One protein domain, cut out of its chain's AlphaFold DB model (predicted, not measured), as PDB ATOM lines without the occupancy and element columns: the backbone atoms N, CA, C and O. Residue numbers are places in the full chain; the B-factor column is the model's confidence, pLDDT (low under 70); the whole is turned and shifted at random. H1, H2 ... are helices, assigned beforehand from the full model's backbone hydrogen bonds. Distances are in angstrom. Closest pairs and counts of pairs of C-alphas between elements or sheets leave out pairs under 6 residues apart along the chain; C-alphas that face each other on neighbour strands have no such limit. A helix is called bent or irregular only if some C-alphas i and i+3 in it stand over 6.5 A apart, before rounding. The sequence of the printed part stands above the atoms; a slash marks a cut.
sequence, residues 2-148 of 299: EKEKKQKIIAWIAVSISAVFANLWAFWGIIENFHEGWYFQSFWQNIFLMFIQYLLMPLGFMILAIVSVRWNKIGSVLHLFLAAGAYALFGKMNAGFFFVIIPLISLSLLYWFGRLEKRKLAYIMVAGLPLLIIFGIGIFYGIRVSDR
ATOM      1  N   GLU A   2     248.014 222.005 433.120       89.75
ATOM      2  CA  GLU A   2     247.540 222.861 432.010       89.75
ATOM      3  C   GLU A   2     248.621 223.787 431.412       89.75
ATOM      4  O   GLU A   2     248.782 223.856 430.193       89.75
ATOM      5  N   LYS A   3     249.423 224.449 432.260       91.44
ATOM      6  CA  LYS A   3     250.536 225.318 431.826       91.44
ATOM      7  C   LYS A   3     251.557 224.568 430.968       91.44
ATOM      8  O   LYS A   3     252.008 225.077 429.949       91.44
ATOM      9  N   GLU A   4     251.894 223.350 431.369       91.88
ATOM     10  CA  GLU A   4     252.857 222.505 430.666       91.88
ATOM     11  C   GLU A   4     252.323 222.079 429.292       91.88
ATOM     12  O   GLU A   4     253.026 222.191 428.290       91.88
ATOM     13  N   LYS A   5     251.039 221.701 429.217       94.75
ATOM     14  CA  LYS A   5     250.357 221.417 427.948       94.75
ATOM     15  C   LYS A   5     250.389 222.629 427.008       94.75
ATOM     16  O   LYS A   5     250.746 222.473 425.843       94.75
ATOM     17  N   LYS A   6     250.102 223.838 427.512       95.56
ATOM     18  CA  LYS A   6     250.184 225.088 426.729       95.56
ATOM     19  C   LYS A   6     251.601 225.340 426.203       95.56
ATOM     20  O   LYS A   6     251.766 225.622 425.021       95.56
ATOM     21  N   GLN A   7     252.629 225.167 427.035       96.44
ATOM     22  CA  GLN A   7     254.029 225.339 426.620       96.44
ATOM     23  C   GLN A   7     254.461 224.332 425.545       96.44
ATOM     24  O   GLN A   7     255.225 224.696 424.649       96.44
ATOM     25  N   LYS A   8     253.966 223.090 425.600       96.25
ATOM     26  CA  LYS A   8     254.217 222.082 424.558       96.25
ATOM     27  C   LYS A   8     253.562 222.472 423.234       96.25
ATOM     28  O   LYS A   8     254.214 222.399 422.198       96.25
ATOM     29  N   ILE A   9     252.309 222.932 423.270       96.88
ATOM     30  CA  ILE A   9     251.591 223.406 422.075       96.88
ATOM     31  C   ILE A   9     252.334 224.586 421.438       96.88
ATOM     32  O   ILE A   9     252.635 224.541 420.250       96.88
ATOM     33  N   ILE A  10     252.709 225.594 422.233       97.81
ATOM     34  CA  ILE A  10     253.467 226.765 421.763       97.81
ATOM     35  C   ILE A  10     254.774 226.339 421.079       97.81
ATOM     36  O   ILE A  10     255.111 226.850 420.013       97.81
ATOM     37  N   ALA A  11     255.495 225.376 421.657       97.25
ATOM     38  CA  ALA A  11     256.746 224.893 421.086       97.25
ATOM     39  C   ALA A  11     256.551 224.193 419.733       97.25
ATOM     40  O   ALA A  11     257.345 224.394 418.817       97.25
ATOM     41  N   TRP A  12     255.489 223.400 419.585       98.00
ATOM     42  CA  TRP A  12     255.171 222.742 418.318       98.00
ATOM     43  C   TRP A  12     254.659 223.711 417.254       98.00
ATOM     44  O   TRP A  12     254.975 223.524 416.081       98.00
ATOM     45  N   ILE A  13     253.954 224.776 417.646       98.12
ATOM     46  CA  ILE A  13     253.624 225.885 416.739       98.12
ATOM     47  C   ILE A  13     254.919 226.534 416.232       98.12
ATOM     48  O   ILE A  13     255.080 226.691 415.024       98.12
ATOM     49  N   ALA A  14     255.874 226.827 417.124       98.25
ATOM     50  CA  ALA A  14     257.172 227.393 416.748       98.25
ATOM     51  C   ALA A  14     257.918 226.504 415.738       98.25
ATOM     52  O   ALA A  14     258.342 226.980 414.689       98.25
ATOM     53  N   VAL A  15     258.016 225.200 416.023       98.44
ATOM     54  CA  VAL A  15     258.662 224.214 415.138       98.44
ATOM     55  C   VAL A  15     257.966 224.130 413.787       98.44
ATOM     56  O   VAL A  15     258.642 224.083 412.765       98.44
ATOM     57  N   SER A  16     256.633 224.138 413.769       98.25
ATOM     58  CA  SER A  16     255.855 224.061 412.530       98.25
ATOM     59  C   SER A  16     256.084 225.291 411.656       98.25
ATOM     60  O   SER A  16     256.347 225.149 410.466       98.25
ATOM     61  N   ILE A  17     256.076 226.490 412.248       97.88
ATOM     62  CA  ILE A  17     256.380 227.732 411.528       97.88
ATOM     63  C   ILE A  17     257.823 227.695 411.009       97.88
ATOM     64  O   ILE A  17     258.040 227.902 409.819       97.88
ATOM     65  N   SER A  18     258.810 227.365 411.851       98.06
ATOM     66  CA  SER A  18     260.208 227.243 411.412       98.06
ATOM     67  C   SER A  18     260.377 226.241 410.270       98.06
ATOM     68  O   SER A  18     261.108 226.519 409.323       98.06
ATOM     69  N   ALA A  19     259.689 225.099 410.333       98.31
ATOM     70  CA  ALA A  19     259.716 224.100 409.276       98.31
ATOM     71  C   ALA A  19     259.121 224.651 407.976       98.31
ATOM     72  O   ALA A  19     259.760 224.528 406.938       98.31
ATOM     73  N   VAL A  20     257.952 225.300 408.010       97.75
ATOM     74  CA  VAL A  20     257.341 225.901 406.809       97.75
ATOM     75  C   VAL A  20     258.299 226.891 406.149       97.75
ATOM     76  O   VAL A  20     258.534 226.786 404.950       97.75
ATOM     77  N   PHE A  21     258.911 227.790 406.921       96.06
ATOM     78  CA  PHE A  21     259.874 228.752 406.383       96.06
ATOM     79  C   PHE A  21     261.118 228.068 405.807       96.06
ATOM     80  O   PHE A  21     261.498 228.363 404.677       96.06
ATOM     81  N   ALA A  22     261.725 227.126 406.532       97.19
ATOM     82  CA  ALA A  22     262.902 226.409 406.044       97.19
ATOM     83  C   ALA A  22     262.613 225.642 404.741       97.19
ATOM     84  O   ALA A  22     263.405 225.710 403.808       97.19
ATOM     85  N   ASN A  23     261.466 224.959 404.651       98.38
ATOM     86  CA  ASN A  23     261.062 224.212 403.456       98.38
ATOM     87  C   ASN A  23     260.713 225.137 402.281       98.38
ATOM     88  O   ASN A  23     261.132 224.864 401.158       98.38
ATOM     89  N   LEU A  24     259.999 226.242 402.528       97.00
ATOM     90  CA  LEU A  24     259.661 227.236 401.503       97.00
ATOM     91  C   LEU A  24     260.924 227.837 400.879       97.00
ATOM     92  O   LEU A  24     261.067 227.851 399.659       97.00
ATOM     93  N   TRP A  25     261.857 228.298 401.714       96.81
ATOM     94  CA  TRP A  25     263.110 228.882 401.239       96.81
ATOM     95  C   TRP A  25     264.040 227.838 400.616       96.81
ATOM     96  O   TRP A  25     264.791 228.178 399.709       96.81
ATOM     97  N   ALA A  26     263.988 226.579 401.062       98.44
ATOM     98  CA  ALA A  26     264.751 225.488 400.461       98.44
ATOM     99  C   ALA A  26     264.258 225.202 399.042       98.44
ATOM    100  O   ALA A  26     265.068 225.113 398.124       98.44
ATOM    101  N   PHE A  27     262.935 225.122 398.866       98.38
ATOM    102  CA  PHE A  27     262.283 224.945 397.572       98.38
ATOM    103  C   PHE A  27     262.586 226.108 396.625       98.38
ATOM    104  O   PHE A  27     263.039 225.885 395.506       98.38
ATOM    105  N   TRP A  28     262.381 227.344 397.087       97.62
ATOM    106  CA  TRP A  28     262.641 228.532 396.278       97.62
ATOM    107  C   TRP A  28     264.124 228.636 395.907       97.62
ATOM    108  O   TRP A  28     264.457 228.707 394.731       97.62
ATOM    109  N   GLY A  29     265.025 228.536 396.891       98.06
ATOM    110  CA  GLY A  29     266.465 228.653 396.670       98.06
ATOM    111  C   GLY A  29     267.004 227.625 395.677       98.06
ATOM    112  O   GLY A  29     267.740 227.985 394.760       98.06
ATOM    113  N   ILE A  30     266.623 226.348 395.801       98.50
ATOM    114  CA  ILE A  30     267.146 225.324 394.889       98.50
ATOM    115  C   ILE A  30     266.605 225.472 393.461       98.50
ATOM    116  O   ILE A  30     267.351 225.238 392.512       98.50
ATOM    117  N   ILE A  31     265.349 225.895 393.283       98.06
ATOM    118  CA  ILE A  31     264.776 226.132 391.950       98.06
ATOM    119  C   ILE A  31     265.430 227.346 391.294       98.06
ATOM    120  O   ILE A  31     265.896 227.238 390.161       98.06
ATOM    121  N   GLU A  32     265.529 228.468 392.009       97.25
ATOM    122  CA  GLU A  32     266.163 229.689 391.498       97.25
ATOM    123  C   GLU A  32     267.637 229.463 391.145       97.25
ATOM    124  O   GLU A  32     268.119 229.961 390.129       97.25
ATOM    125  N   ASN A  33     268.353 228.630 391.912       98.00
ATOM    126  CA  ASN A  33     269.728 228.263 391.585       98.00
ATOM    127  C   ASN A  33     269.855 227.660 390.177       98.00
ATOM    128  O   ASN A  33     270.758 228.025 389.432       98.00
ATOM    129  N   PHE A  34     268.960 226.749 389.791       97.44
ATOM    130  CA  PHE A  34     269.012 226.129 388.464       97.44
ATOM    131  C   PHE A  34     268.283 226.936 387.381       97.44
ATOM    132  O   PHE A  34     268.568 226.757 386.194       97.44
ATOM    133  N   HIS A  35     267.382 227.835 387.777       96.12
ATOM    134  CA  HIS A  35     266.719 228.768 386.872       96.12
ATOM    135  C   HIS A  35     267.655 229.902 386.431       96.12
ATOM    136  O   HIS A  35     267.808 230.141 385.234       96.12
ATOM    137  N   GLU A  36     268.323 230.556 387.385       94.62
ATOM    138  CA  GLU A  36     269.109 231.776 387.162       94.62
ATOM    139  C   GLU A  36     270.605 231.616 387.471       94.62
ATOM    140  O   GLU A  36     271.428 232.326 386.898       94.62
ATOM    141  N   GLY A  37     270.975 230.726 388.397       95.25
ATOM    142  CA  GLY A  37     272.328 230.638 388.966       95.25
ATOM    143  C   GLY A  37     273.300 229.694 388.260       95.25
ATOM    144  O   GLY A  37     274.510 229.858 388.390       95.25
ATOM    145  N   TRP A  38     272.804 228.718 387.501       97.19
ATOM    146  CA  TRP A  38     273.639 227.664 386.923       97.19
ATOM    147  C   TRP A  38     274.127 228.016 385.514       97.19
ATOM    148  O   TRP A  38     273.613 227.504 384.516       97.19
ATOM    149  N   TYR A  39     275.098 228.929 385.438       95.69
ATOM    150  CA  TYR A  39     275.652 229.438 384.176       95.69
ATOM    151  C   TYR A  39     277.185 229.528 384.148       95.69
ATOM    152  O   TYR A  39     277.759 229.884 383.126       95.69
ATOM    153  N   PHE A  40     277.912 229.213 385.220       96.88
ATOM    154  CA  PHE A  40     279.372 229.160 385.110       96.88
ATOM    155  C   PHE A  40     279.814 227.904 384.356       96.88
ATOM    156  O   PHE A  40     279.215 226.839 384.497       96.88
ATOM    157  N   GLN A  41     280.903 227.999 383.593       95.00
ATOM    158  CA  GLN A  41     281.549 226.806 383.031       95.00
ATOM    159  C   GLN A  41     282.180 225.947 384.136       95.00
ATOM    160  O   GLN A  41     282.168 224.720 384.071       95.00
ATOM    161  N   SER A  42     282.713 226.588 385.182       97.12
ATOM    162  CA  SER A  42     283.283 225.889 386.331       97.12
ATOM    163  C   SER A  42     282.186 225.355 387.246       97.12
ATOM    164  O   SER A  42     281.421 226.116 387.844       97.12
ATOM    165  N   PHE A  43     282.176 224.035 387.430       96.44
ATOM    166  CA  PHE A  43     281.306 223.358 388.389       96.44
ATOM    167  C   PHE A  43     281.410 223.974 389.793       96.44
ATOM    168  O   PHE A  43     280.396 224.283 390.415       96.44
ATOM    169  N   TRP A  44     282.629 224.234 390.274       97.94
ATOM    170  CA  TRP A  44     282.850 224.774 391.617       97.94
ATOM    171  C   TRP A  44     282.320 226.196 391.790       97.94
ATOM    172  O   TRP A  44     281.844 226.530 392.874       97.94
ATOM    173  N   GLN A  45     282.347 227.017 390.738       98.06
ATOM    174  CA  GLN A  45     281.740 228.347 390.781       98.06
ATOM    175  C   GLN A  45     280.215 228.258 390.896       98.06
ATOM    176  O   GLN A  45     279.638 228.970 391.714       98.06
ATOM    177  N   ASN A  46     279.569 227.345 390.160       98.00
ATOM    178  CA  ASN A  46     278.129 227.105 390.307       98.00
ATOM    179  C   ASN A  46     277.777 226.592 391.708       98.00
ATOM    180  O   ASN A  46     276.835 227.084 392.320       98.00
ATOM    181  N   ILE A  47     278.553 225.651 392.254       98.06
ATOM    182  CA  ILE A  47     278.339 225.145 393.617       98.06
ATOM    183  C   ILE A  47     278.514 226.257 394.654       98.06
ATOM    184  O   ILE A  47     277.691 226.396 395.557       98.06
ATOM    185  N   PHE A  48     279.556 227.078 394.527       98.31
ATOM    186  CA  PHE A  48     279.761 228.212 395.421       98.31
ATOM    187  C   PHE A  48     278.590 229.200 395.348       98.31
ATOM    188  O   PHE A  48     278.044 229.580 396.385       98.31
ATOM    189  N   LEU A  49     278.147 229.558 394.139       97.50
ATOM    190  CA  LEU A  49     276.995 230.438 393.940       97.50
ATOM    191  C   LEU A  49     275.715 229.841 394.542       97.50
ATOM    192  O   LEU A  49     274.982 230.542 395.239       97.50
ATOM    193  N   MET A  50     275.483 228.540 394.342       98.31
ATOM    194  CA  MET A  50     274.356 227.806 394.914       98.31
ATOM    195  C   MET A  50     274.300 227.976 396.429       98.31
ATOM    196  O   MET A  50     273.259 228.344 396.965       98.31
ATOM    197  N   PHE A  51     275.413 227.761 397.131       98.19
ATOM    198  CA  PHE A  51     275.428 227.855 398.589       98.19
ATOM    199  C   PHE A  51     275.361 229.293 399.109       98.19
ATOM    200  O   PHE A  51     274.648 229.550 400.078       98.19
ATOM    201  N   ILE A  52     276.075 230.226 398.480       97.62
ATOM    202  CA  ILE A  52     276.213 231.597 398.990       97.62
ATOM    203  C   ILE A  52     275.031 232.486 398.614       97.62
ATOM    204  O   ILE A  52     274.584 233.281 399.438       97.62
ATOM    205  N   GLN A  53     274.514 232.368 397.394       95.88
ATOM    206  CA  GLN A  53     273.438 233.235 396.922       95.88
ATOM    207  C   GLN A  53     272.060 232.601 397.129       95.88
ATOM    208  O   GLN A  53     271.147 233.276 397.599       95.88
ATOM    209  N   TYR A  54     271.905 231.317 396.802       97.62
ATOM    210  CA  TYR A  54     270.577 230.706 396.698       97.62
ATOM    211  C   TYR A  54     270.176 229.875 397.923       97.62
ATOM    212  O   TYR A  54     269.021 229.912 398.341       97.62
ATOM    213  N   LEU A  55     271.117 229.162 398.550       97.94
ATOM    214  CA  LEU A  55     270.847 228.318 399.721       97.94
ATOM    215  C   LEU A  55     271.218 228.969 401.060       97.94
ATOM    216  O   LEU A  55     270.887 228.415 402.108       97.94
ATOM    217  N   LEU A  56     271.830 230.155 401.069       96.38
ATOM    218  CA  LEU A  56     272.208 230.835 402.312       96.38
ATOM    219  C   LEU A  56     270.994 231.087 403.219       96.38
ATOM    220  O   LEU A  56     271.051 230.823 404.419       96.38
ATOM    221  N   MET A  57     269.883 231.548 402.638       93.31
ATOM    222  CA  MET A  57     268.651 231.823 403.379       93.31
ATOM    223  C   MET A  57     268.037 230.557 404.010       93.31
ATOM    224  O   MET A  57     267.856 230.547 405.232       93.31
ATOM    225  N   PRO A  58     267.743 229.468 403.264       96.88
ATOM    226  CA  PRO A  58     267.213 228.255 403.885       96.88
ATOM    227  C   PRO A  58     268.175 227.626 404.890       96.88
ATOM    228  O   PRO A  58     267.731 227.218 405.961       96.88
ATOM    229  N   LEU A  59     269.483 227.605 404.610       97.75
ATOM    230  CA  LEU A  59     270.474 227.094 405.561       97.75
ATOM    231  C   LEU A  59     270.501 227.932 406.846       97.75
ATOM    232  O   LEU A  59     270.549 227.368 407.940       97.75
ATOM    233  N   GLY A  60     270.384 229.258 406.740       96.12
ATOM    234  CA  GLY A  60     270.248 230.156 407.884       96.12
ATOM    235  C   GLY A  60     269.024 229.833 408.745       96.12
ATOM    236  O   GLY A  60     269.155 229.662 409.960       96.12
ATOM    237  N   PHE A  61     267.847 229.665 408.129       96.31
ATOM    238  CA  PHE A  61     266.631 229.263 408.846       96.31
ATOM    239  C   PHE A  61     266.749 227.873 409.479       96.31
ATOM    240  O   PHE A  61     266.329 227.692 410.623       96.31
ATOM    241  N   MET A  62     267.350 226.905 408.783       98.25
ATOM    242  CA  MET A  62     267.589 225.562 409.316       98.25
ATOM    243  C   MET A  62     268.504 225.602 410.544       98.25
ATOM    244  O   MET A  62     268.158 225.041 411.583       98.25
ATOM    245  N   ILE A  63     269.647 226.295 410.463       98.38
ATOM    246  CA  ILE A  63     270.594 226.438 411.580       98.38
ATOM    247  C   ILE A  63     269.904 227.106 412.772       98.38
ATOM    248  O   ILE A  63     269.963 226.597 413.894       98.38
ATOM    249  N   LEU A  64     269.192 228.207 412.529       97.94
ATOM    250  CA  LEU A  64     268.479 228.943 413.568       97.94
ATOM    251  C   LEU A  64     267.387 228.088 414.233       97.94
ATOM    252  O   LEU A  64     267.236 228.106 415.460       97.94
ATOM    253  N   ALA A  65     266.661 227.286 413.452       97.94
ATOM    254  CA  ALA A  65     265.662 226.354 413.959       97.94
ATOM    255  C   ALA A  65     266.297 225.213 414.770       97.94
ATOM    256  O   ALA A  65     265.820 224.910 415.862       97.94
ATOM    257  N   ILE A  66     267.407 224.624 414.309       98.56
ATOM    258  CA  ILE A  66     268.153 223.585 415.042       98.56
ATOM    259  C   ILE A  66     268.616 224.116 416.405       98.56
ATOM    260  O   ILE A  66     268.398 223.459 417.432       98.56
ATOM    261  N   VAL A  67     269.203 225.319 416.432       98.38
ATOM    262  CA  VAL A  67     269.619 225.997 417.668       98.38
ATOM    263  C   VAL A  67     268.418 226.227 418.583       98.38
ATOM    264  O   VAL A  67     268.503 225.955 419.778       98.38
ATOM    265  N   SER A  68     267.271 226.631 418.036       97.94
ATOM    266  CA  SER A  68     266.045 226.880 418.808       97.94
ATOM    267  C   SER A  68     265.401 225.605 419.359       97.94
ATOM    268  O   SER A  68     264.916 225.589 420.488       97.94
ATOM    269  N   VAL A  69     265.459 224.490 418.627       97.94
ATOM    270  CA  VAL A  69     265.018 223.179 419.127       97.94
ATOM    271  C   VAL A  69     265.953 222.676 420.234       97.94
ATOM    272  O   VAL A  69     265.497 222.075 421.213       97.94
ATOM    273  N   ARG A  70     267.269 222.919 420.117       97.62
ATOM    274  CA  ARG A  70     268.269 222.466 421.100       97.62
ATOM    275  C   ARG A  70     268.296 223.328 422.367       97.62
ATOM    276  O   ARG A  70     268.408 222.770 423.468       97.62
ATOM    277  N   TRP A  71     268.218 224.644 422.193       97.50
ATOM    278  CA  TRP A  71     268.371 225.696 423.197       97.50
ATOM    279  C   TRP A  71     267.380 226.832 422.914       97.50
ATOM    280  O   TRP A  71     267.750 227.921 422.480       97.50
ATOM    281  N   ASN A  72     266.102 226.580 423.183       96.00
ATOM    282  CA  ASN A  72     264.986 227.492 422.906       96.00
ATOM    283  C   ASN A  72     265.213 228.953 423.334       96.00
ATOM    284  O   ASN A  72     264.861 229.865 422.593       96.00
ATOM    285  N   LYS A  73     265.855 229.196 424.483       97.25
ATOM    286  CA  LYS A  73     266.176 230.553 424.956       97.25
ATOM    287  C   LYS A  73     267.249 231.249 424.122       97.25
ATOM    288  O   LYS A  73     267.065 232.404 423.762       97.25
ATOM    289  N   ILE A  74     268.324 230.540 423.778       98.06
ATOM    290  CA  ILE A  74     269.386 231.071 422.913       98.06
ATOM    291  C   ILE A  74     268.818 231.333 421.518       98.06
ATOM    292  O   ILE A  74     268.969 232.425 420.981       98.06
ATOM    293  N   GLY A  75     268.090 230.360 420.965       97.62
ATOM    294  CA  GLY A  75     267.438 230.494 419.668       97.62
ATOM    295  C   GLY A  75     266.466 231.670 419.608       97.62
ATOM    296  O   GLY A  75     266.473 232.422 418.639       97.62
ATOM    297  N   SER A  76     265.678 231.889 420.662       97.88
ATOM    298  CA  SER A  76     264.768 233.033 420.769       97.88
ATOM    299  C   SER A  76     265.499 234.382 420.717       97.88
ATOM    300  O   SER A  76     265.085 235.275 419.975       97.88
ATOM    301  N   VAL A  77     266.613 234.514 421.442       98.38
ATOM    302  CA  VAL A  77     267.447 235.724 421.422       98.38
ATOM    303  C   VAL A  77     268.066 235.943 420.037       98.38
ATOM    304  O   VAL A  77     268.032 237.058 419.524       98.38
ATOM    305  N   LEU A  78     268.554 234.881 419.387       98.25
ATOM    306  CA  LEU A  78     269.098 234.964 418.027       98.25
ATOM    307  C   LEU A  78     268.051 235.408 417.001       98.25
ATOM    308  O   LEU A  78     268.348 236.255 416.166       98.25
ATOM    309  N   HIS A  79     266.819 234.894 417.082       98.25
ATOM    310  CA  HIS A  79     265.723 235.349 416.224       98.25
ATOM    311  C   HIS A  79     265.464 236.851 416.384       98.25
ATOM    312  O   HIS A  79     265.273 237.546 415.389       98.25
ATOM    313  N   LEU A  80     265.484 237.361 417.620       97.94
ATOM    314  CA  LEU A  80     265.270 238.783 417.883       97.94
ATOM    315  C   LEU A  80     266.412 239.645 417.325       97.94
ATOM    316  O   LEU A  80     266.148 240.666 416.693       97.94
ATOM    317  N   PHE A  81     267.666 239.215 417.496       97.81
ATOM    318  CA  PHE A  81     268.817 239.908 416.910       97.81
ATOM    319  C   PHE A  81     268.772 239.915 415.380       97.81
ATOM    320  O   PHE A  81     268.995 240.957 414.768       97.81
ATOM    321  N   LEU A  82     268.426 238.786 414.756       96.31
ATOM    322  CA  LEU A  82     268.272 238.707 413.303       96.31
ATOM    323  C   LEU A  82     267.101 239.558 412.806       96.31
ATOM    324  O   LEU A  82     267.228 240.193 411.765       96.31
ATOM    325  N   ALA A  83     265.995 239.632 413.551       95.75
ATOM    326  CA  ALA A  83     264.887 240.524 413.220       95.75
ATOM    327  C   ALA A  83     265.318 241.997 413.253       95.75
ATOM    328  O   ALA A  83     264.981 242.750 412.343       95.75
ATOM    329  N   ALA A  84     266.097 242.399 414.263       96.12
ATOM    330  CA  ALA A  84     266.644 243.749 414.360       96.12
ATOM    331  C   ALA A  84     267.624 244.055 413.213       96.12
ATOM    332  O   ALA A  84     267.537 245.118 412.601       96.12
ATOM    333  N   GLY A  85     268.505 243.109 412.870       94.81
ATOM    334  CA  GLY A  85     269.413 243.235 411.727       94.81
ATOM    335  C   GLY A  85     268.672 243.329 410.391       94.81
ATOM    336  O   GLY A  85     268.935 244.228 409.597       94.81
ATOM    337  N   ALA A  86     267.683 242.462 410.162       92.50
ATOM    338  CA  ALA A  86     266.831 242.506 408.976       92.50
ATOM    339  C   ALA A  86     266.047 243.824 408.894       92.50
ATOM    340  O   ALA A  86     265.938 244.406 407.820       92.50
ATOM    341  N   TYR A  87     265.556 244.341 410.020       93.62
ATOM    342  CA  TYR A  87     264.912 245.650 410.076       93.62
ATOM    343  C   TYR A  87     265.858 246.793 409.704       93.62
ATOM    344  O   TYR A  87     265.461 247.686 408.960       93.62
ATOM    345  N   ALA A  88     267.110 246.745 410.160       93.31
ATOM    346  CA  ALA A  88     268.116 247.731 409.782       93.31
ATOM    347  C   ALA A  88     268.448 247.688 408.279       93.31
ATOM    348  O   ALA A  88     268.666 248.736 407.679       93.31
ATOM    349  N   LEU A  89     268.453 246.498 407.666       89.00
ATOM    350  CA  LEU A  89     268.757 246.321 406.241       89.00
ATOM    351  C   LEU A  89     267.579 246.662 405.320       89.00
ATOM    352  O   LEU A  89     267.767 247.295 404.287       89.00
ATOM    353  N   PHE A  90     266.369 246.223 405.669       85.50
ATOM    354  CA  PHE A  90     265.201 246.338 404.796       85.50
ATOM    355  C   PHE A  90     264.322 247.551 405.121       85.50
ATOM    356  O   PHE A  90     263.580 248.001 404.254       85.50
ATOM    357  N   GLY A  91     264.377 248.114 406.326       83.44
ATOM    358  CA  GLY A  91     263.503 249.216 406.727       83.44
ATOM    359  C   GLY A  91     262.046 248.794 406.976       83.44
ATOM    360  O   GLY A  91     261.741 247.641 407.286       83.44
ATOM    361  N   LYS A  92     261.121 249.762 406.900       82.31
ATOM    362  CA  LYS A  92     259.699 249.588 407.253       82.31
ATOM    363  C   LYS A  92     258.839 249.227 406.034       82.31
ATOM    364  O   LYS A  92     259.034 249.776 404.958       82.31
ATOM    365  N   MET A  93     257.817 248.394 406.256       81.12
ATOM    366  CA  MET A  93     256.671 248.191 405.346       81.12
ATOM    367  C   MET A  93     257.006 247.724 403.916       81.12
ATOM    368  O   MET A  93     256.307 248.071 402.968       81.12
ATOM    369  N   ASN A  94     258.032 246.891 403.752       87.25
ATOM    370  CA  ASN A  94     258.293 246.184 402.497       87.25
ATOM    371  C   ASN A  94     258.094 244.668 402.646       87.25
ATOM    372  O   ASN A  94     257.770 244.170 403.725       87.25
ATOM    373  N   ALA A  95     258.308 243.919 401.562       85.31
ATOM    374  CA  ALA A  95     258.206 242.462 401.585       85.31
ATOM    375  C   ALA A  95     259.116 241.832 402.661       85.31
ATOM    376  O   ALA A  95     258.675 240.946 403.389       85.31
ATOM    377  N   GLY A  96     260.340 242.343 402.839       85.69
ATOM    378  CA  GLY A  96     261.250 241.883 403.895       85.69
ATOM    379  C   GLY A  96     260.652 242.033 405.298       85.69
ATOM    380  O   GLY A  96     260.770 241.134 406.128       85.69
ATOM    381  N   PHE A  97     259.920 243.117 405.554       88.50
ATOM    382  CA  PHE A  97     259.238 243.322 406.828       88.50
ATOM    383  C   PHE A  97     258.192 242.243 407.126       88.50
ATOM    384  O   PHE A  97     258.230 241.622 408.192       88.50
ATOM    385  N   PHE A  98     257.297 241.971 406.178       88.75
ATOM    386  CA  PHE A  98     256.221 240.999 406.381       88.75
ATOM    387  C   PHE A  98     256.705 239.546 406.339       88.75
ATOM    388  O   PHE A  98     256.234 238.729 407.127       88.75
ATOM    389  N   PHE A  99     257.659 239.222 405.462       87.50
ATOM    390  CA  PHE A  99     258.093 237.841 405.221       87.50
ATOM    391  C   PHE A  99     259.345 237.421 405.993       87.50
ATOM    392  O   PHE A  99     259.633 236.229 406.058       87.50
ATOM    393  N   VAL A 100     260.084 238.352 406.597       89.94
ATOM    394  CA  VAL A 100     261.293 238.028 407.373       89.94
ATOM    395  C   VAL A 100     261.156 238.524 408.807       89.94
ATOM    396  O   VAL A 100     261.216 237.732 409.744       89.94
ATOM    397  N   ILE A 101     260.903 239.817 409.004       93.56
ATOM    398  CA  ILE A 101     260.979 240.438 410.336       93.56
ATOM    399  C   ILE A 101     259.855 239.946 411.259       93.56
ATOM    400  O   ILE A 101     260.138 239.476 412.365       93.56
ATOM    401  N   ILE A 102     258.591 240.003 410.819       93.75
ATOM    402  CA  ILE A 102     257.445 239.542 411.626       93.75
ATOM    403  C   ILE A 102     257.576 238.055 412.015       93.75
ATOM    404  O   ILE A 102     257.420 237.746 413.205       93.75
ATOM    405  N   PRO A 103     257.889 237.125 411.088       94.81
ATOM    406  CA  PRO A 103     258.128 235.727 411.434       94.81
ATOM    407  C   PRO A 103     259.245 235.540 412.459       94.81
ATOM    408  O   PRO A 103     259.064 234.785 413.411       94.81
ATOM    409  N   LEU A 104     260.368 236.256 412.322       96.75
ATOM    410  CA  LEU A 104     261.481 236.153 413.266       96.75
ATOM    411  C   LEU A 104     261.085 236.619 414.678       96.75
ATOM    412  O   LEU A 104     261.343 235.903 415.645       96.75
ATOM    413  N   ILE A 105     260.399 237.759 414.819       97.19
ATOM    414  CA  ILE A 105     259.909 238.237 416.128       97.19
ATOM    415  C   ILE A 105     258.902 237.246 416.726       97.19
ATOM    416  O   ILE A 105     258.981 236.902 417.907       97.19
ATOM    417  N   SER A 106     257.980 236.741 415.906       97.31
ATOM    418  CA  SER A 106     256.971 235.770 416.342       97.31
ATOM    419  C   SER A 106     257.626 234.483 416.848       97.31
ATOM    420  O   SER A 106     257.321 234.014 417.945       97.31
ATOM    421  N   LEU A 107     258.588 233.943 416.096       98.06
ATOM    422  CA  LEU A 107     259.364 232.769 416.489       98.06
ATOM    423  C   LEU A 107     260.193 233.020 417.752       98.06
ATOM    424  O   LEU A 107     260.267 232.133 418.603       98.06
ATOM    425  N   SER A 108     260.753 234.223 417.921       98.12
ATOM    426  CA  SER A 108     261.447 234.609 419.152       98.12
ATOM    427  C   SER A 108     260.542 234.422 420.373       98.12
ATOM    428  O   SER A 108     260.906 233.695 421.302       98.12
ATOM    429  N   LEU A 109     259.330 234.982 420.352       98.12
ATOM    430  CA  LEU A 109     258.375 234.851 421.455       98.12
ATOM    431  C   LEU A 109     257.939 233.394 421.666       98.12
ATOM    432  O   LEU A 109     257.954 232.894 422.794       98.12
ATOM    433  N   LEU A 110     257.595 232.685 420.587       98.31
ATOM    434  CA  LEU A 110     257.123 231.302 420.667       98.31
ATOM    435  C   LEU A 110     258.188 230.368 421.260       98.31
ATOM    436  O   LEU A 110     257.891 229.609 422.183       98.31
ATOM    437  N   TYR A 111     259.444 230.449 420.811       98.12
ATOM    438  CA  TYR A 111     260.524 229.645 421.391       98.12
ATOM    439  C   TYR A 111     260.858 230.056 422.828       98.12
ATOM    440  O   TYR A 111     261.201 229.191 423.638       98.12
ATOM    441  N   TRP A 112     260.709 231.335 423.194       98.31
ATOM    442  CA  TRP A 112     260.932 231.767 424.574       98.31
ATOM    443  C   TRP A 112     259.961 231.084 425.542       98.31
ATOM    444  O   TRP A 112     260.366 230.617 426.610       98.31
ATOM    445  N   PHE A 113     258.676 231.015 425.198       97.75
ATOM    446  CA  PHE A 113     257.657 230.462 426.094       97.75
ATOM    447  C   PHE A 113     257.405 228.961 425.894       97.75
ATOM    448  O   PHE A 113     256.891 228.308 426.805       97.75
ATOM    449  N   GLY A 114     257.799 228.397 424.752       96.56
ATOM    450  CA  GLY A 114     257.647 226.982 424.436       96.56
ATOM    451  C   GLY A 114     258.648 226.066 425.152       96.56
ATOM    452  O   GLY A 114     259.783 226.451 425.443       96.56
ATOM    453  N   ARG A 115     258.246 224.814 425.409       94.88
ATOM    454  CA  ARG A 115     259.133 223.737 425.890       94.88
ATOM    455  C   ARG A 115     258.998 222.474 425.031       94.88
ATOM    456  O   ARG A 115     257.914 221.910 424.927       94.88
ATOM    457  N   LEU A 116     260.115 222.026 424.450       93.69
ATOM    458  CA  LEU A 116     260.216 220.820 423.616       93.69
ATOM    459  C   LEU A 116     260.888 219.663 424.367       93.69
ATOM    460  O   LEU A 116     262.077 219.729 424.689       93.69
ATOM    461  N   GLU A 117     260.139 218.578 424.564       89.94
ATOM    462  CA  GLU A 117     260.642 217.316 425.133       89.94
ATOM    463  C   GLU A 117     261.108 216.345 424.038       89.94
ATOM    464  O   GLU A 117     262.228 215.841 424.073       89.94
ATOM    465  N   LYS A 118     260.277 216.122 423.009       92.06
ATOM    466  CA  LYS A 118     260.569 215.195 421.902       92.06
ATOM    467  C   LYS A 118     261.203 215.930 420.722       92.06
ATOM    468  O   LYS A 118     260.510 216.430 419.843       92.06
ATOM    469  N   ARG A 119     262.536 215.977 420.691       95.94
ATOM    470  CA  ARG A 119     263.287 216.778 419.702       95.94
ATOM    471  C   ARG A 119     263.556 216.076 418.371       95.94
ATOM    472  O   ARG A 119     263.756 216.760 417.378       95.94
ATOM    473  N   LYS A 120     263.529 214.737 418.321       97.50
ATOM    474  CA  LYS A 120     263.839 213.971 417.094       97.50
ATOM    475  C   LYS A 120     262.941 214.372 415.920       97.50
ATOM    476  O   LYS A 120     263.446 214.732 414.865       97.50
ATOM    477  N   LEU A 121     261.624 214.377 416.137       97.38
ATOM    478  CA  LEU A 121     260.663 214.786 415.111       97.38
ATOM    479  C   LEU A 121     260.838 216.264 414.730       97.38
ATOM    480  O   LEU A 121     260.797 216.588 413.550       97.38
ATOM    481  N   ALA A 122     261.120 217.143 415.698       97.88
ATOM    482  CA  ALA A 122     261.386 218.549 415.410       97.88
ATOM    483  C   ALA A 122     262.613 218.730 414.496       97.88
ATOM    484  O   ALA A 122     262.527 219.477 413.530       97.88
ATOM    485  N   TYR A 123     263.715 218.005 414.732       98.56
ATOM    486  CA  TYR A 123     264.891 218.036 413.851       98.56
ATOM    487  C   TYR A 123     264.593 217.521 412.440       98.56
ATOM    488  O   TYR A 123     265.038 218.122 411.464       98.56
ATOM    489  N   ILE A 124     263.805 216.451 412.314       98.25
ATOM    490  CA  ILE A 124     263.377 215.950 411.001       98.25
ATOM    491  C   ILE A 124     262.572 217.027 410.260       98.25
ATOM    492  O   ILE A 124     262.844 217.284 409.093       98.25
ATOM    493  N   MET A 125     261.641 217.710 410.933       98.38
ATOM    494  CA  MET A 125     260.812 218.745 410.306       98.38
ATOM    495  C   MET A 125     261.614 219.974 409.860       98.38
ATOM    496  O   MET A 125     261.409 220.470 408.755       98.38
ATOM    497  N   VAL A 126     262.512 220.476 410.715       98.25
ATOM    498  CA  VAL A 126     263.221 221.747 410.468       98.25
ATOM    499  C   VAL A 126     264.519 221.591 409.679       98.25
ATOM    500  O   VAL A 126     265.032 222.589 409.191       98.25
ATOM    501  N   ALA A 127     265.063 220.376 409.563       98.38
ATOM    502  CA  ALA A 127     266.311 220.117 408.840       98.38
ATOM    503  C   ALA A 127     266.202 218.950 407.851       98.38
ATOM    504  O   ALA A 127     266.633 219.080 406.711       98.38
ATOM    505  N   GLY A 128     265.594 217.829 408.248       98.44
ATOM    506  CA  GLY A 128     265.452 216.658 407.375       98.44
ATOM    507  C   GLY A 128     264.617 216.930 406.118       98.44
ATOM    508  O   GLY A 128     265.070 216.647 405.015       98.44
ATOM    509  N   LEU A 129     263.425 217.516 406.275       98.31
ATOM    510  CA  LEU A 129     262.546 217.865 405.153       98.31
ATOM    511  C   LEU A 129     263.163 218.886 404.174       98.31
ATOM    512  O   LEU A 129     263.187 218.587 402.982       98.31
ATOM    513  N   PRO A 130     263.726 220.034 404.608       98.56
ATOM    514  CA  PRO A 130     264.333 220.973 403.665       98.56
ATOM    515  C   PRO A 130     265.571 220.392 402.971       98.56
ATOM    516  O   PRO A 130     265.775 220.666 401.793       98.56
ATOM    517  N   LEU A 131     266.362 219.537 403.635       98.69
ATOM    518  CA  LEU A 131     267.444 218.806 402.962       98.69
ATOM    519  C   LEU A 131     266.900 217.853 401.898       98.69
ATOM    520  O   LEU A 131     267.430 217.824 400.791       98.69
ATOM    521  N   LEU A 132     265.829 217.112 402.196       98.56
ATOM    522  CA  LEU A 132     265.178 216.245 401.214       98.56
ATOM    523  C   LEU A 132     264.681 217.044 400.000       98.56
ATOM    524  O   LEU A 132     264.844 216.586 398.874       98.56
ATOM    525  N   ILE A 133     264.133 218.244 400.216       98.62
ATOM    526  CA  ILE A 133     263.746 219.176 399.147       98.62
ATOM    527  C   ILE A 133     264.967 219.590 398.319       98.62
ATOM    528  O   ILE A 133     264.945 219.437 397.099       98.62
ATOM    529  N   ILE A 134     266.036 220.074 398.967       98.69
ATOM    530  CA  ILE A 134     267.263 220.527 398.293       98.69
ATOM    531  C   ILE A 134     267.859 219.399 397.449       98.69
ATOM    532  O   ILE A 134     268.174 219.615 396.285       98.69
ATOM    533  N   PHE A 135     267.980 218.189 397.996       98.38
ATOM    534  CA  PHE A 135     268.543 217.062 397.257       98.38
ATOM    535  C   PHE A 135     267.592 216.540 396.182       98.38
ATOM    536  O   PHE A 135     268.017 216.357 395.049       98.38
ATOM    537  N   GLY A 136     266.314 216.324 396.494       98.25
ATOM    538  CA  GLY A 136     265.354 215.763 395.543       98.25
ATOM    539  C   GLY A 136     265.156 216.665 394.326       98.25
ATOM    540  O   GLY A 136     265.351 216.235 393.189       98.25
ATOM    541  N   ILE A 137     264.834 217.938 394.563       98.31
ATOM    542  CA  ILE A 137     264.641 218.916 393.486       98.31
ATOM    543  C   ILE A 137     265.981 219.280 392.844       98.31
ATOM    544  O   ILE A 137     266.061 219.387 391.621       98.31
ATOM    545  N   GLY A 138     267.046 219.416 393.636       98.25
ATOM    546  CA  GLY A 138     268.369 219.750 393.120       98.25
ATOM    547  C   GLY A 138     268.955 218.680 392.205       98.25
ATOM    548  O   GLY A 138     269.538 219.029 391.187       98.25
ATOM    549  N   ILE A 139     268.759 217.390 392.498       98.12
ATOM    550  CA  ILE A 139     269.175 216.297 391.605       98.12
ATOM    551  C   ILE A 139     268.381 216.354 390.298       98.12
ATOM    552  O   ILE A 139     268.978 216.294 389.227       98.12
ATOM    553  N   PHE A 140     267.056 216.517 390.374       97.69
ATOM    554  CA  PHE A 140     266.206 216.601 389.186       97.69
ATOM    555  C   PHE A 140     266.637 217.738 388.245       97.69
ATOM    556  O   PHE A 140     266.886 217.508 387.060       97.69
ATOM    557  N   TYR A 141     266.784 218.959 388.769       97.38
ATOM    558  CA  TYR A 141     267.239 220.090 387.962       97.38
ATOM    559  C   TYR A 141     268.719 219.983 387.582       97.38
ATOM    560  O   TYR A 141     269.079 220.392 386.483       97.38
ATOM    561  N   GLY A 142     269.556 219.387 388.432       97.50
ATOM    562  CA  GLY A 142     270.964 219.109 388.153       97.50
ATOM    563  C   GLY A 142     271.155 218.224 386.923       97.50
ATOM    564  O   GLY A 142     271.982 218.542 386.069       97.50
ATOM    565  N   ILE A 143     270.349 217.165 386.785       97.25
ATOM    566  CA  ILE A 143     270.320 216.321 385.580       97.25
ATOM    567  C   ILE A 143     269.894 217.162 384.375       97.25
ATOM    568  O   ILE A 143     270.614 217.221 383.383       97.25
ATOM    569  N   ARG A 144     268.779 217.896 384.490       95.50
ATOM    570  CA  ARG A 144     268.261 218.743 383.406       95.50
ATOM    571  C   ARG A 144     269.307 219.730 382.878       95.50
ATOM    572  O   ARG A 144     269.487 219.820 381.671       95.50
ATOM    573  N   VAL A 145     269.979 220.483 383.755       96.06
ATOM    574  CA  VAL A 145     270.971 221.483 383.317       96.06
ATOM    575  C   VAL A 145     272.256 220.851 382.783       96.06
ATOM    576  O   VAL A 145     272.932 221.487 381.977       96.06
ATOM    577  N   SER A 146     272.593 219.631 383.215       95.12
ATOM    578  CA  SER A 146     273.754 218.882 382.708       95.12
ATOM    579  C   SER A 146     273.502 218.296 381.319       95.12
ATOM    580  O   SER A 146     274.437 218.169 380.537       95.12
ATOM    581  N   ASP A 147     272.242 218.002 381.001       95.69
ATOM    582  CA  ASP A 147     271.809 217.484 379.701       95.69
ATOM    583  C   ASP A 147     271.579 218.584 378.649       95.69
ATOM    584  O   ASP A 147     271.161 218.281 377.527       95.69
ATOM    585  N   ARG A 148     271.811 219.859 378.995       96.25
ATOM    586  CA  ARG A 148     271.578 220.980 378.078       96.25
ATOM    587  C   ARG A 148     272.462 220.872 376.841       96.25
ATOM    588  O   ARG A 148     273.686 220.790 376.940       96.25
TER     589      ARG A 148
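What this domain is: This is residues 2 to 148 of the 299 residues of the protein "DUF1566 domain-containing protein" of Ignavibacteriae bacterium HGW-Ignavibacteriae-3 (UniProt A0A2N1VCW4). One long helix, H1, runs nearly the length of the model; H2 and H3 fold back along it, the bent H6 runs beside it, and the hairpin of H4 and H5 slants away, reaching H3 with residues 74 to 79 and H1 with residues 107 to 113. H1, H3, H4 and H5 form an up-and-down bundle, each running against the one before. The printed part has 147 residues with six named helices, H1 to H6 in order, and no named strand: all helix. It is compact, with a radius of gyration of the C-alphas of 16.9 A, and only just flat, spanning 59 by 36 by 20 A.

How they stand to each other: H1, residues 2 to 37, is the hub, touching four other helices. With residues 29 to 37 alone it touches H2, residues 43 to 54, its hairpin partner, the closest C-alphas being Gly 29 and Tyr 54, 4.6 A. H3, residues 56 to 70, touches H1 at Trp 25 and Pro 58, C-alphas 4.9 A apart, at a shallow tilt of 19 degrees, opposite ways. H4, residues 72 to 90, and H5, residues 95 to 113, touch as a hairpin, closest at C-alphas 76 and 108, 4.0 A. H6, residues 119 to 146, was assigned as one helix by its hydrogen bonds but is bent, C-alphas 126 and 129 being 6.6 A apart. Its arm H6b, residues 129 to 146, touches H1 at 8 degrees, a shallow tilt, the same way, closest at C-alphas 23 and 130, 4.6 A. H6a, residues 119 to 126, touches H3, closest at C-alphas 62 and 126, 5.9 A. H4 is apart from H1. H5 is only just irregular, with C-alphas 99 and 102 6.7 A apart. Each O i to N i+4 pair is within hydrogen-bond range in H2, H3, H4, H6a and H6b, against 31 of 32 in H1 and 13 of 15 in H5.

Where its parts are: H1 begins at C-alpha 2 (247.540, 222.861, 432.010) and is 50.3 A long; H4 is 26.1 A, H5 27.3 A and H6b 25.1 A, ending at C-alpha 146 (273.754, 218.882, 382.708).

The domain as a whole: The C-alphas of Glu 2 and Gln 41, the two farthest apart, are 59.8 A apart. The five links are tight, the printed part has no cut, and no printed residue is under 70 in pLDDT.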